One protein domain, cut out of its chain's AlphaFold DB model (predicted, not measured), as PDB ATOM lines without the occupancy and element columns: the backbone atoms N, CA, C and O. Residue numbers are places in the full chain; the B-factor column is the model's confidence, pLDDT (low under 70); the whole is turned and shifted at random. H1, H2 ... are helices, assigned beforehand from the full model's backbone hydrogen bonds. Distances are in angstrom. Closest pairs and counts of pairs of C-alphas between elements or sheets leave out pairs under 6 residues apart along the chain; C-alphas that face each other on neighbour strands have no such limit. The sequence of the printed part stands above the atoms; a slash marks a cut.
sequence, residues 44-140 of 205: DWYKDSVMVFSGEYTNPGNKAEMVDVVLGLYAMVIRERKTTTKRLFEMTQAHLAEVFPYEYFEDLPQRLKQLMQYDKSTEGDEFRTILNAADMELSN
ATOM      1  N   ASP A  44     -51.633 -40.133  -9.786       75.31
ATOM      2  CA  ASP A  44     -50.577 -40.236  -8.800       75.31
ATOM      3  C   ASP A  44     -51.301 -40.481  -7.477       75.31
ATOM      4  O   ASP A  44     -51.397 -39.609  -6.630       75.31
ATOM      5  N   TRP A  45     -51.811 -41.698  -7.288       82.62
ATOM      6  CA  TRP A  45     -52.451 -42.190  -6.077       82.62
ATOM      7  C   TRP A  45     -51.526 -41.963  -4.880       82.62
ATOM      8  O   TRP A  45     -51.948 -41.833  -3.738       82.62
ATOM      9  N   TYR A  46     -50.227 -41.887  -5.166       82.44
ATOM     10  CA  TYR A  46     -49.191 -41.522  -4.234       82.44
ATOM     11  C   TYR A  46     -49.236 -40.035  -3.841       82.44
ATOM     12  O   TYR A  46     -49.092 -39.728  -2.668       82.44
ATOM     13  N   LYS A  47     -49.494 -39.119  -4.780       86.19
ATOM     14  CA  LYS A  47     -49.758 -37.701  -4.492       86.19
ATOM     15  C   LYS A  47     -51.098 -37.541  -3.770       86.19
ATOM     16  O   LYS A  47     -51.156 -36.858  -2.754       86.19
ATOM     17  N   ASP A  48     -52.136 -38.242  -4.223       86.75
ATOM     18  CA  ASP A  48     -53.467 -38.214  -3.601       86.75
ATOM     19  C   ASP A  48     -53.431 -38.731  -2.157       86.75
ATOM     20  O   ASP A  48     -54.072 -38.168  -1.276       86.75
ATOM     21  N   SER A  49     -52.614 -39.752  -1.875       86.75
ATOM     22  CA  SER A  49     -52.439 -40.262  -0.507       86.75
ATOM     23  C   SER A  49     -51.660 -39.315   0.415       86.75
ATOM     24  O   SER A  49     -51.718 -39.475   1.632       86.75
ATOM     25  N   VAL A  50     -50.963 -38.318  -0.138       88.94
ATOM     26  CA  VAL A  50     -50.272 -37.265   0.624       88.94
ATOM     27  C   VAL A  50     -51.175 -36.043   0.831       88.94
ATOM     28  O   VAL A  50     -51.102 -35.404   1.878       88.94
ATOM     29  N   MET A  51     -52.073 -35.744  -0.111       91.31
ATOM     30  CA  MET A  51     -53.009 -34.609  -0.065       91.31
ATOM     31  C   MET A  51     -54.285 -34.923   0.739       91.31
ATOM     32  O   MET A  51     -55.407 -34.700   0.289       91.31
ATOM     33  N   VAL A  52     -54.114 -35.435   1.960       91.69
ATOM     34  CA  VAL A  52     -55.211 -35.928   2.814       91.69
ATOM     35  C   VAL A  52     -56.255 -34.840   3.112       91.69
ATOM     36  O   VAL A  52     -57.452 -35.110   3.084       91.69
ATOM     37  N   PHE A  53     -55.829 -33.591   3.322       94.06
ATOM     38  CA  PHE A  53     -56.729 -32.483   3.674       94.06
ATOM     39  C   PHE A  53     -57.475 -31.861   2.490       94.06
ATOM     40  O   PHE A  53     -58.487 -31.184   2.707       94.06
ATOM     41  N   SER A  54     -57.019 -32.124   1.263       91.38
ATOM     42  CA  SER A  54     -57.670 -31.673   0.028       91.38
ATOM     43  C   SER A  54     -58.926 -32.481  -0.307       91.38
ATOM     44  O   SER A  54     -59.704 -32.069  -1.162       91.38
ATOM     45  N   GLY A  55     -59.139 -33.623   0.356       89.31
ATOM     46  CA  GLY A  55     -60.335 -34.438   0.184       89.31
ATOM     47  C   GLY A  55     -61.590 -33.836   0.824       89.31
ATOM     48  O   GLY A  55     -61.537 -33.076   1.801       89.31
ATOM     49  N   GLU A  56     -62.745 -34.233   0.296       92.06
ATOM     50  CA  GLU A  56     -64.043 -33.985   0.918       92.06
ATOM     51  C   GLU A  56     -64.283 -35.005   2.037       92.06
ATOM     52  O   GLU A  56     -64.264 -36.217   1.819       92.06
ATOM     53  N   TYR A  57     -64.503 -34.515   3.256       93.62
ATOM     54  CA  TYR A  57     -64.812 -35.359   4.408       93.62
ATOM     55  C   TYR A  57     -66.317 -35.365   4.620       93.62
ATOM     56  O   TYR A  57     -66.946 -34.310   4.619       93.62
ATOM     57  N   THR A  58     -66.885 -36.537   4.900       96.56
ATOM     58  CA  THR A  58     -68.304 -36.657   5.271       96.56
ATOM     59  C   THR A  58     -68.635 -35.838   6.521       96.56
ATOM     60  O   THR A  58     -69.730 -35.300   6.631       96.56
ATOM     61  N   ASN A  59     -67.679 -35.721   7.449       95.31
ATOM     62  CA  ASN A  59     -67.770 -34.841   8.605       95.31
ATOM     63  C   ASN A  59     -66.526 -33.937   8.672       95.31
ATOM     64  O   ASN A  59     -65.425 -34.460   8.878       95.31
ATOM     65  N   PRO A  60     -66.665 -32.604   8.543       92.94
ATOM     66  CA  PRO A  60     -65.529 -31.688   8.627       92.94
ATOM     67  C   PRO A  60     -64.851 -31.697  10.006       92.94
ATOM     68  O   PRO A  60     -63.654 -31.433  10.080       92.94
ATOM     69  N   GLY A  61     -65.560 -32.067  11.081       93.94
ATOM     70  CA  GLY A  61     -64.978 -32.190  12.423       93.94
ATOM     71  C   GLY A  61     -63.881 -33.257  12.517       93.94
ATOM     72  O   GLY A  61     -62.905 -33.074  13.239       93.94
ATOM     73  N   ASN A  62     -63.967 -34.318  11.707       94.56
ATOM     74  CA  ASN A  62     -62.965 -35.386  11.685       94.56
ATOM     75  C   ASN A  62     -61.612 -34.912  11.122       94.56
ATOM     76  O   ASN A  62     -60.601 -35.580  11.329       94.56
ATOM     77  N   LYS A  63     -61.564 -33.770  10.414       94.00
ATOM     78  CA  LYS A  63     -60.295 -33.202   9.933       94.00
ATOM     79  C   LYS A  63     -59.375 -32.838  11.098       94.00
ATOM     80  O   LYS A  63     -58.178 -33.076  10.994       94.00
ATOM     81  N   ALA A  64     -59.926 -32.339  12.207       92.44
ATOM     82  CA  ALA A  64     -59.143 -31.966  13.384       92.44
ATOM     83  C   ALA A  64     -58.450 -33.181  14.027       92.44
ATOM     84  O   ALA A  64     -57.270 -33.114  14.346       92.44
ATOM     85  N   GLU A  65     -59.138 -34.320  14.134       93.31
ATOM     86  CA  GLU A  65     -58.562 -35.558  14.688       93.31
ATOM     87  C   GLU A  65     -57.447 -36.141  13.800       93.31
ATOM     88  O   GLU A  65     -56.523 -36.797  14.280       93.31
ATOM     89  N   MET A  66     -57.499 -35.877  12.491       93.69
ATOM     90  CA  MET A  66     -56.481 -36.324  11.537       93.69
ATOM     91  C   MET A  66     -55.179 -35.516  11.602       93.69
ATOM     92  O   MET A  66     -54.151 -36.009  11.133       93.69
ATOM     93  N   VAL A  67     -55.198 -34.307  12.177       94.12
ATOM     94  CA  VAL A  67     -54.022 -33.423  12.289       94.12
ATOM     95  C   VAL A  67     -52.873 -34.137  12.999       94.12
ATOM     96  O   VAL A  67     -51.770 -34.219  12.452       94.12
ATOM     97  N   ASP A  68     -53.145 -34.741  14.158       91.50
ATOM     98  CA  ASP A  68     -52.132 -35.430  14.966       91.50
ATOM     99  C   ASP A  68     -51.543 -36.647  14.242       91.50
ATOM    100  O   ASP A  68     -50.332 -36.888  14.273       91.50
ATOM    101  N   VAL A  69     -52.390 -37.400  13.535       94.38
ATOM    102  CA  VAL A  69     -51.981 -38.593  12.781       94.38
ATOM    103  C   VAL A  69     -51.050 -38.213  11.631       94.38
ATOM    104  O   VAL A  69     -49.989 -38.822  11.459       94.38
ATOM    105  N   VAL A  70     -51.416 -37.188  10.854       94.06
ATOM    106  CA  VAL A  70     -50.611 -36.722   9.716       94.06
ATOM    107  C   VAL A  70     -49.295 -36.112  10.198       94.06
ATOM    108  O   VAL A  70     -48.242 -36.392   9.615       94.06
ATOM    109  N   LEU A  71     -49.315 -35.350  11.294       92.62
ATOM    110  CA  LEU A  71     -48.103 -34.779  11.881       92.62
ATOM    111  C   LEU A  71     -47.155 -35.872  12.403       92.62
ATOM    112  O   LEU A  71     -45.947 -35.805  12.162       92.62
ATOM    113  N   GLY A  72     -47.691 -36.915  13.046       91.75
ATOM    114  CA  GLY A  72     -46.924 -38.080  13.490       91.75
ATOM    115  C   GLY A  72     -46.272 -38.839  12.332       91.75
ATOM    116  O   GLY A  72     -45.077 -39.143  12.378       91.75
ATOM    117  N   LEU A  73     -47.015 -39.079  11.244       91.19
ATOM    118  CA  LEU A  73     -46.469 -39.683  10.023       91.19
ATOM    119  C   LEU A  73     -45.367 -38.814   9.409       91.19
ATOM    120  O   LEU A  73     -44.311 -39.323   9.025       91.19
ATOM    121  N   TYR A  74     -45.565 -37.498   9.366       92.69
ATOM    122  CA  TYR A  74     -44.559 -36.577   8.853       92.69
ATOM    123  C   TYR A  74     -43.281 -36.570   9.707       92.69
ATOM    124  O   TYR A  74     -42.171 -36.608   9.163       92.69
ATOM    125  N   ALA A  75     -43.416 -36.618  11.036       91.19
ATOM    126  CA  ALA A  75     -42.288 -36.769  11.953       91.19
ATOM    127  C   ALA A  75     -41.500 -38.059  11.667       91.19
ATOM    128  O   ALA A  75     -40.268 -38.027  11.574       91.19
ATOM    129  N   MET A  76     -42.193 -39.183  11.438       89.56
ATOM    130  CA  MET A  76     -41.553 -40.449  11.059       89.56
ATOM    131  C   MET A  76     -40.766 -40.322   9.749       89.56
ATOM    132  O   MET A  76     -39.620 -40.769   9.681       89.56
ATOM    133  N   VAL A  77     -41.324 -39.650   8.736       91.25
ATOM    134  CA  VAL A  77     -40.646 -39.404   7.450       91.25
ATOM    135  C   VAL A  77     -39.401 -38.521   7.624       91.25
ATOM    136  O   VAL A  77     -38.360 -38.786   7.017       91.25
ATOM    137  N   ILE A  78     -39.456 -37.495   8.483       90.50
ATOM    138  CA  ILE A  78     -38.299 -36.635   8.793       90.50
ATOM    139  C   ILE A  78     -37.203 -37.395   9.556       90.50
ATOM    140  O   ILE A  78     -36.002 -37.144   9.338       90.50
ATOM    141  N   ARG A  79     -37.598 -38.293  10.459       87.12
ATOM    142  CA  ARG A  79     -36.681 -39.110  11.256       87.12
ATOM    143  C   ARG A  79     -35.980 -40.145  10.385       87.12
ATOM    144  O   ARG A  79     -34.756 -40.268  10.410       87.12
ATOM    145  N   GLU A  80     -36.743 -40.837   9.551       86.81
ATOM    146  CA  GLU A  80     -36.275 -41.944   8.727       86.81
ATOM    147  C   GLU A  80     -36.061 -41.502   7.281       86.81
ATOM    148  O   GLU A  80     -36.599 -42.132   6.387       86.81
ATOM    149  N   ARG A  81     -35.260 -40.456   7.020       79.62
ATOM    150  CA  ARG A  81     -34.900 -39.989   5.654       79.62
ATOM    151  C   ARG A  81     -33.990 -40.979   4.904       79.62
ATOM    152  O   ARG A  81     -32.888 -40.633   4.480       79.62
ATOM    153  N   LYS A  82     -34.407 -42.238   4.798       83.31
ATOM    154  CA  LYS A  82     -33.698 -43.323   4.113       83.31
ATOM    155  C   LYS A  82     -34.392 -43.648   2.786       83.31
ATOM    156  O   LYS A  82     -35.374 -43.023   2.400       83.31
ATOM    157  N   THR A  83     -33.821 -44.593   2.045       80.44
ATOM    158  CA  THR A  83     -34.115 -44.876   0.630       80.44
ATOM    159  C   THR A  83     -35.604 -44.953   0.274       80.44
ATOM    160  O   THR A  83     -36.002 -44.381  -0.735       80.44
ATOM    161  N   THR A  84     -36.436 -45.600   1.093       81.44
ATOM    162  CA  THR A  84     -37.864 -45.822   0.802       81.44
ATOM    163  C   THR A  84     -38.750 -44.593   1.018       81.44
ATOM    164  O   THR A  84     -39.751 -44.436   0.326       81.44
ATOM    165  N   THR A  85     -38.386 -43.701   1.936       86.25
ATOM    166  CA  THR A  85     -39.167 -42.509   2.325       86.25
ATOM    167  C   THR A  85     -38.633 -41.221   1.701       86.25
ATOM    168  O   THR A  85     -39.284 -40.183   1.792       86.25
ATOM    169  N   LYS A  86     -37.466 -41.262   1.041       89.38
ATOM    170  CA  LYS A  86     -36.860 -40.095   0.384       89.38
ATOM    171  C   LYS A  86     -37.820 -39.434  -0.609       89.38
ATOM    172  O   LYS A  86     -38.026 -38.226  -0.542       89.38
ATOM    173  N   ARG A  87     -38.452 -40.237  -1.472       88.50
ATOM    174  CA  ARG A  87     -39.431 -39.746  -2.454       88.50
ATOM    175  C   ARG A  87     -40.649 -39.109  -1.777       88.50
ATOM    176  O   ARG A  87     -41.117 -38.074  -2.235       88.50
ATOM    177  N   LEU A  88     -41.132 -39.710  -0.686       89.62
ATOM    178  CA  LEU A  88     -42.238 -39.166   0.106       89.62
ATOM    179  C   LEU A  88     -41.874 -37.792   0.665       89.62
ATOM    180  O   LEU A  88     -42.607 -36.830   0.483       89.62
ATOM    181  N   PHE A  89     -40.700 -37.697   1.288       92.31
ATOM    182  CA  PHE A  89     -40.204 -36.463   1.881       92.31
ATOM    183  C   PHE A  89     -40.069 -35.333   0.855       92.31
ATOM    184  O   PHE A  89     -40.496 -34.214   1.128       92.31
ATOM    185  N   GLU A  90     -39.494 -35.616  -0.317       91.94
ATOM    186  CA  GLU A  90     -39.349 -34.637  -1.403       91.94
ATOM    187  C   GLU A  90     -40.712 -34.133  -1.893       91.94
ATOM    188  O   GLU A  90     -40.900 -32.930  -2.066       91.94
ATOM    189  N   MET A  91     -41.688 -35.030  -2.030       90.94
ATOM    190  CA  MET A  91     -43.035 -34.680  -2.474       90.94
ATOM    191  C   MET A  91     -43.795 -33.850  -1.438       90.94
ATOM    192  O   MET A  91     -44.372 -32.818  -1.776       90.94
ATOM    193  N   THR A  92     -43.742 -34.247  -0.165       92.25
ATOM    194  CA  THR A  92     -44.346 -33.479   0.930       92.25
ATOM    195  C   THR A  92     -43.700 -32.099   1.078       92.25
ATOM    196  O   THR A  92     -44.375 -31.146   1.444       92.25
ATOM    197  N   GLN A  93     -42.402 -31.962   0.788       92.00
ATOM    198  CA  GLN A  93     -41.722 -30.662   0.795       92.00
ATOM    199  C   GLN A  93     -42.148 -29.768  -0.368       92.00
ATOM    200  O   GLN A  93     -42.333 -28.571  -0.163       92.00
ATOM    201  N   ALA A  94     -42.316 -30.337  -1.564       93.69
ATOM    202  CA  ALA A  94     -42.785 -29.595  -2.729       93.69
ATOM    203  C   ALA A  94     -44.214 -29.056  -2.536       93.69
ATOM    204  O   ALA A  94     -44.508 -27.942  -2.953       93.69
ATOM    205  N   HIS A  95     -45.071 -29.821  -1.853       92.50
ATOM    206  CA  HIS A  95     -46.488 -29.504  -1.641       92.50
ATOM    207  C   HIS A  95     -46.815 -29.121  -0.192       92.50
ATOM    208  O   HIS A  95     -47.915 -29.370   0.288       92.50
ATOM    209  N   LEU A  96     -45.869 -28.527   0.542       93.00
ATOM    210  CA  LEU A  96     -46.021 -28.350   1.989       93.00
ATOM    211  C   LEU A  96     -47.238 -27.492   2.368       93.00
ATOM    212  O   LEU A  96     -47.948 -27.844   3.301       93.00
ATOM    213  N   ALA A  97     -47.506 -26.419   1.620       93.75
ATOM    214  CA  ALA A  97     -48.656 -25.546   1.859       93.75
ATOM    215  C   ALA A  97     -50.006 -26.232   1.576       93.75
ATOM    216  O   ALA A  97     -50.999 -25.927   2.226       93.75
ATOM    217  N   GLU A  98     -50.040 -27.168   0.625       92.94
ATOM    218  CA  GLU A  98     -51.252 -27.921   0.273       92.94
ATOM    219  C   GLU A  98     -51.505 -29.065   1.264       92.94
ATOM    220  O   GLU A  98     -52.641 -29.324   1.653       92.94
ATOM    221  N   VAL A  99     -50.439 -29.747   1.699       94.12
ATOM    222  CA  VAL A  99     -50.510 -30.869   2.649       94.12
ATOM    223  C   VAL A  99     -50.789 -30.387   4.070       94.12
ATOM    224  O   VAL A  99     -51.484 -31.073   4.819       94.12
ATOM    225  N   PHE A 100     -50.270 -29.214   4.435       95.12
ATOM    226  CA  PHE A 100     -50.449 -28.601   5.749       95.12
ATOM    227  C   PHE A 100     -51.097 -27.219   5.604       95.12
ATOM    228  O   PHE A 100     -50.393 -26.206   5.646       95.12
ATOM    229  N   PRO A 101     -52.432 -27.156   5.438       94.69
ATOM    230  CA  PRO A 101     -53.139 -25.886   5.385       94.69
ATOM    231  C   PRO A 101     -52.924 -25.097   6.677       94.69
ATOM    232  O   PRO A 101     -53.004 -25.645   7.782       94.69
ATOM    233  N   TYR A 102     -52.690 -23.794   6.531       94.81
ATOM    234  CA  TYR A 102     -52.393 -22.902   7.653       94.81
ATOM    235  C   TYR A 102     -53.514 -22.881   8.707       94.81
ATOM    236  O   TYR A 102     -53.238 -22.800   9.897       94.81
ATOM    237  N   GLU A 103     -54.763 -23.049   8.272       94.12
ATOM    238  CA  GLU A 103     -55.968 -23.088   9.114       94.12
ATOM    239  C   GLU A 103     -55.924 -24.162  10.209       94.12
ATOM    240  O   GLU A 103     -56.510 -23.976  11.271       94.12
ATOM    241  N   TYR A 104     -55.248 -25.286   9.947       93.44
ATOM    242  CA  TYR A 104     -55.187 -26.419  10.874       93.44
ATOM    243  C   TYR A 104     -53.829 -26.553  11.559       93.44
ATOM    244  O   TYR A 104     -53.757 -27.016  12.695       93.44
ATOM    245  N   PHE A 105     -52.750 -26.207  10.852       93.50
ATOM    246  CA  PHE A 105     -51.388 -26.512  11.286       93.50
ATOM    247  C   PHE A 105     -50.589 -25.286  11.730       93.50
ATOM    248  O   PHE A 105     -49.536 -25.473  12.337       93.50
ATOM    249  N   GLU A 106     -51.044 -24.059  11.457       93.81
ATOM    250  CA  GLU A 106     -50.292 -22.830  11.753       93.81
ATOM    251  C   GLU A 106     -48.808 -22.962  11.314       93.81
ATOM    252  O   GLU A 106     -48.524 -23.228  10.145       93.81
ATOM    253  N   ASP A 107     -47.868 -22.870  12.266       92.38
ATOM    254  CA  ASP A 107     -46.416 -23.029  12.078       92.38
ATOM    255  C   ASP A 107     -45.855 -24.378  12.596       92.38
ATOM    256  O   ASP A 107     -44.635 -24.558  12.742       92.38
ATOM    257  N   LEU A 108     -46.713 -25.352  12.928       91.06
ATOM    258  CA  LEU A 108     -46.299 -26.663  13.456       91.06
ATOM    259  C   LEU A 108     -45.282 -27.411  12.577       91.06
ATOM    260  O   LEU A 108     -44.289 -27.895  13.135       91.06
ATOM    261  N   PRO A 109     -45.443 -27.533  11.242       90.69
ATOM    262  CA  PRO A 109     -44.491 -28.294  10.436       90.69
ATOM    263  C   PRO A 109     -43.093 -27.654  10.422       90.69
ATOM    264  O   PRO A 109     -42.086 -28.369  10.360       90.69
ATOM    265  N   GLN A 110     -42.996 -26.326  10.532       91.81
ATOM    266  CA  GLN A 110     -41.733 -25.600  10.668       91.81
ATOM    267  C   GLN A 110     -41.094 -25.881  12.032       91.81
ATOM    268  O   GLN A 110     -39.912 -26.239  12.083       91.81
ATOM    269  N   ARG A 111     -41.868 -25.801  13.122       90.25
ATOM    270  CA  ARG A 111     -41.379 -26.119  14.477       90.25
ATOM    271  C   ARG A 111     -40.898 -27.563  14.582       90.25
ATOM    272  O   ARG A 111     -39.819 -27.815  15.115       90.25
ATOM    273  N   LEU A 112     -41.629 -28.510  13.996       88.88
ATOM    274  CA  LEU A 112     -41.244 -29.922  13.972       88.88
ATOM    275  C   LEU A 112     -39.926 -30.146  13.213       88.88
ATOM    276  O   LEU A 112     -39.069 -30.912  13.659       88.88
ATOM    277  N   LYS A 113     -39.722 -29.453  12.084       87.50
ATOM    278  CA  LYS A 113     -38.443 -29.489  11.355       87.50
ATOM    279  C   LYS A 113     -37.289 -28.939  12.185       87.50
ATOM    280  O   LYS A 113     -36.196 -29.491  12.076       87.50
ATOM    281  N   GLN A 114     -37.506 -27.865  12.943       89.94
ATOM    282  CA  GLN A 114     -36.488 -27.272  13.815       89.94
ATOM    283  C   GLN A 114     -36.125 -28.229  14.955       89.94
ATOM    284  O   GLN A 114     -34.946 -28.525  15.141       89.94
ATOM    285  N   LEU A 115     -37.128 -28.793  15.635       85.75
ATOM    286  CA  LEU A 115     -36.937 -29.750  16.729       85.75
ATOM    287  C   LEU A 115     -36.143 -30.985  16.270       85.75
ATOM    288  O   LEU A 115     -35.120 -31.333  16.845       85.75
ATOM    289  N   MET A 116     -36.533 -31.577  15.138       83.81
ATOM    290  CA  MET A 116     -35.849 -32.752  14.577       83.81
ATOM    291  C   MET A 116     -34.444 -32.456  14.025       83.81
ATOM    292  O   MET A 116     -33.653 -33.381  13.824       83.81
ATOM    293  N   GLN A 117     -34.135 -31.201  13.687       84.38
ATOM    294  CA  GLN A 117     -32.774 -30.793  13.322       84.38
ATOM    295  C   GLN A 117     -31.902 -30.626  14.563       84.38
ATOM    296  O   GLN A 117     -30.739 -31.026  14.530       84.38
ATOM    297  N   TYR A 118     -32.483 -30.107  15.646       82.38
ATOM    298  CA  TYR A 118     -31.816 -29.991  16.933       82.38
ATOM    299  C   TYR A 118     -31.422 -31.372  17.474       82.38
ATOM    300  O   TYR A 118     -30.238 -31.591  17.709       82.38
ATOM    301  N   ASP A 119     -32.336 -32.349  17.502       75.31
ATOM    302  CA  ASP A 119     -32.043 -33.713  17.992       75.31
ATOM    303  C   ASP A 119     -30.909 -34.403  17.218       75.31
ATOM    304  O   ASP A 119     -30.089 -35.133  17.778       75.31
ATOM    305  N   LYS A 120     -30.814 -34.147  15.905       71.25
ATOM    306  CA  LYS A 120     -29.712 -34.670  15.083       71.25
ATOM    307  C   LYS A 120     -28.364 -34.065  15.459       71.25
ATOM    308  O   LYS A 120     -27.353 -34.729  15.254       71.25
ATOM    309  N   SER A 121     -28.355 -32.836  15.968       71.88
ATOM    310  CA  SER A 121     -27.140 -32.161  16.426       71.88
ATOM    311  C   SER A 121     -26.729 -32.566  17.843       71.88
ATOM    312  O   SER A 121     -25.536 -32.589  18.123       71.88
ATOM    313  N   THR A 122     -27.675 -32.935  18.714       64.25
ATOM    314  CA  THR A 122     -27.401 -33.233  20.131       64.25
ATOM    315  C   THR A 122     -27.255 -34.721  20.455       64.25
ATOM    316  O   THR A 122     -26.423 -35.059  21.290       64.25
ATOM    317  N   GLU A 123     -27.987 -35.634  19.810       57.47
ATOM    318  CA  GLU A 123     -27.958 -37.066  20.188       57.47
ATOM    319  C   GLU A 123     -27.136 -37.956  19.237       57.47
ATOM    320  O   GLU A 123     -26.855 -39.122  19.531       57.47
ATOM    321  N   GLY A 124     -26.730 -37.422  18.082       51.94
ATOM    322  CA  GLY A 124     -26.073 -38.187  17.022       51.94
ATOM    323  C   GLY A 124     -24.638 -38.612  17.329       51.94
ATOM    324  O   GLY A 124     -24.250 -39.710  16.925       51.94
ATOM    325  N   ASP A 125     -23.880 -37.789  18.052       54.25
ATOM    326  CA  ASP A 125     -22.451 -38.032  18.268       54.25
ATOM    327  C   ASP A 125     -22.161 -38.678  19.621       54.25
ATOM    328  O   ASP A 125     -21.409 -39.649  19.664       54.25
ATOM    329  N   GLU A 126     -22.793 -38.267  20.720       60.09
ATOM    330  CA  GLU A 126     -22.434 -38.809  22.040       60.09
ATOM    331  C   GLU A 126     -22.885 -40.268  22.224       60.09
ATOM    332  O   GLU A 126     -22.081 -41.128  22.591       60.09
ATOM    333  N   PHE A 127     -24.131 -40.610  21.876       53.84
ATOM    334  CA  PHE A 127     -24.645 -41.975  22.054       53.84
ATOM    335  C   PHE A 127     -24.019 -42.984  21.080       53.84
ATOM    336  O   PHE A 127     -23.757 -44.135  21.443       53.84
ATOM    337  N   ARG A 128     -23.734 -42.559  19.841       56.09
ATOM    338  CA  ARG A 128     -23.012 -43.392  18.864       56.09
ATOM    339  C   ARG A 128     -21.546 -43.557  19.231       56.09
ATOM    340  O   ARG A 128     -21.010 -44.642  19.020       56.09
ATOM    341  N   THR A 129     -20.913 -42.534  19.799       63.81
ATOM    342  CA  THR A 129     -19.532 -42.636  20.287       63.81
ATOM    343  C   THR A 129     -19.443 -43.603  21.465       63.81
ATOM    344  O   THR A 129     -18.552 -44.445  21.470       63.81
ATOM    345  N   ILE A 130     -20.403 -43.586  22.398       64.31
ATOM    346  CA  ILE A 130     -20.446 -44.543  23.518       64.31
ATOM    347  C   ILE A 130     -20.669 -45.982  23.020       64.31
ATOM    348  O   ILE A 130     -19.975 -46.900  23.461       64.31
ATOM    349  N   LEU A 131     -21.584 -46.194  22.066       57.34
ATOM    350  CA  LEU A 131     -21.828 -47.524  21.490       57.34
ATOM    351  C   LEU A 131     -20.635 -48.044  20.669       57.34
ATOM    352  O   LEU A 131     -20.274 -49.211  20.802       57.34
ATOM    353  N   ASN A 132     -19.982 -47.191  19.874       63.81
ATOM    354  CA  ASN A 132     -18.791 -47.576  19.107       63.81
ATOM    355  C   ASN A 132     -17.558 -47.794  20.005       63.81
ATOM    356  O   ASN A 132     -16.734 -48.661  19.712       63.81
ATOM    357  N   ALA A 133     -17.427 -47.049  21.108       68.44
ATOM    358  CA  ALA A 133     -16.343 -47.232  22.073       68.44
ATOM    359  C   ALA A 133     -16.463 -48.566  22.829       68.44
ATOM    360  O   ALA A 133     -15.459 -49.251  23.025       68.44
ATOM    361  N   ALA A 134     -17.684 -48.978  23.190       62.78
ATOM    362  CA  ALA A 134     -17.923 -50.257  23.862       62.78
ATOM    363  C   ALA A 134     -17.614 -51.477  22.967       62.78
ATOM    364  O   ALA A 134     -17.148 -52.507  23.460       62.78
ATOM    365  N   ASP A 135     -17.817 -51.364  21.651       58.28
ATOM    366  CA  ASP A 135     -17.555 -52.460  20.706       58.28
ATOM    367  C   ASP A 135     -16.052 -52.619  20.379       58.28
ATOM    368  O   ASP A 135     -15.575 -53.725  20.108       58.28
ATOM    369  N   MET A 136     -15.254 -51.547  20.503       62.91
ATOM    370  CA  MET A 136     -13.788 -51.644  20.408       62.91
ATOM    371  C   MET A 136     -13.149 -52.358  21.609       62.91
ATOM    372  O   MET A 136     -12.107 -52.998  21.447       62.91
ATOM    373  N   GLU A 137     -13.754 -52.307  22.799       62.16
ATOM    374  CA  GLU A 137     -13.170 -52.911  24.006       62.16
ATOM    375  C   GLU A 137     -13.304 -54.447  24.046       62.16
ATOM    376  O   GLU A 137     -12.471 -55.147  24.628       62.16
ATOM    377  N   LEU A 138     -14.316 -55.013  23.379       55.81
ATOM    378  CA  LEU A 138     -14.539 -56.464  23.344       55.81
ATOM    379  C   LEU A 138     -13.704 -57.193  22.280       55.81
ATOM    380  O   LEU A 138     -13.497 -58.405  22.398       55.81
ATOM    381  N   SER A 139     -13.182 -56.464  21.290       57.31
ATOM    382  CA  SER A 139     -12.388 -57.019  20.185       57.31
ATOM    383  C   SER A 139     -10.939 -57.370  20.575       57.31
ATOM    384  O   SER A 139     -10.268 -58.123  19.876       57.31
ATOM    385  N   ASN A 140     -10.463 -56.922  21.744       60.00
ATOM    386  CA  ASN A 140      -9.104 -57.188  22.240       60.00
ATOM    387  C   ASN A 140      -9.010 -58.373  23.223       60.00
ATOM    388  O   ASN A 140      -8.115 -58.433  24.068       60.00
TER     389      ASN A 140
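Overview. This is residues 44 to 140 of the 205 residues of the protein "Hypothetical protein" of Haptolina ericina (UniProt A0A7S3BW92). A small helical body has one long arm: H2 and H6 lie side by side over part of their length, running the same way, and residues 121 to 140, from the last two residues of H6 through H7, stick out from the body. Between H2 and H6 the chain folds back through H3, steeply tilted near the last residues of H2, and the short H4 and H5, while the short H1 lies near H3. The 97 printed residues include seven named helices, H1 to H7 in order, and no named strand; the class is all helix, with 67 residues in helices. The whole is loose, with a radius of gyration of the C-alphas of 18.1 A, and spans 65 by 27 by 22 A, the arm adding much of the length.

Arrangement. H1, residues 45 to 48, is close to but not clearly touching H3, residues 86 to 94; their closest C-alphas, of Lys 47 and Met 91, are 7.6 A apart. H2, residues 62 to 79, is the hub, touching three helices. With residues 77 to 78 alone it only just touches H3, with 3 pairs of C-alphas within 8 A, the closest being Val 77 and Phe 89 at 6.3 A; they run opposite ways at a steep tilt of 54 degrees. H4, residues 96 to 99, is close to but not clearly touching H3, the closest C-alphas being Thr 92 and Val 99 at 6.9 A. H2, with residues 64 to 67 alone, only just touches H5, residues 102 to 105, again with 3 pairs; the closest C-alphas are Val 67 and Tyr 104 at 7.2 A. H2, with residues 71 to 79 alone, touches H6, residues 108 to 122, the same way at a shallow tilt of 27 degrees; the closest C-alphas are Ala 75 and Leu 112 at 7.2 A. H7, residues 126 to 138, touches no helix and meets H6 only through their link. In H3 every O i to N i+4 pair is within hydrogen-bond range, against 12 of 14 in H2, 10 of 11 in H6 and 7 of 9 in H7; H1, H4 and H5 are too short for such a pair.

Along the chain. H1 begins at C-alpha 45 (-52.451, -42.190, -6.077). H2 is 26.5 A long from first to last C-alpha, H3 12.5 A, H6 21.1 A and H7 19.4 A, where C-alpha 138 is at (-14.539, -56.464, 23.344).

Size, cuts and confidence. Thr 58 and Asn 140 have the C-alphas farthest apart, at 64.9 A. Residues 56 to 62 stand free, as do 121 to 140; the body without them spans 33 by 27 by 19 A. The printed part has no cut, and the link from H1 to H2 is long, with 13 residues. Mean pLDDT of the printed part is 83.8; residues 122 to 140 are under 70.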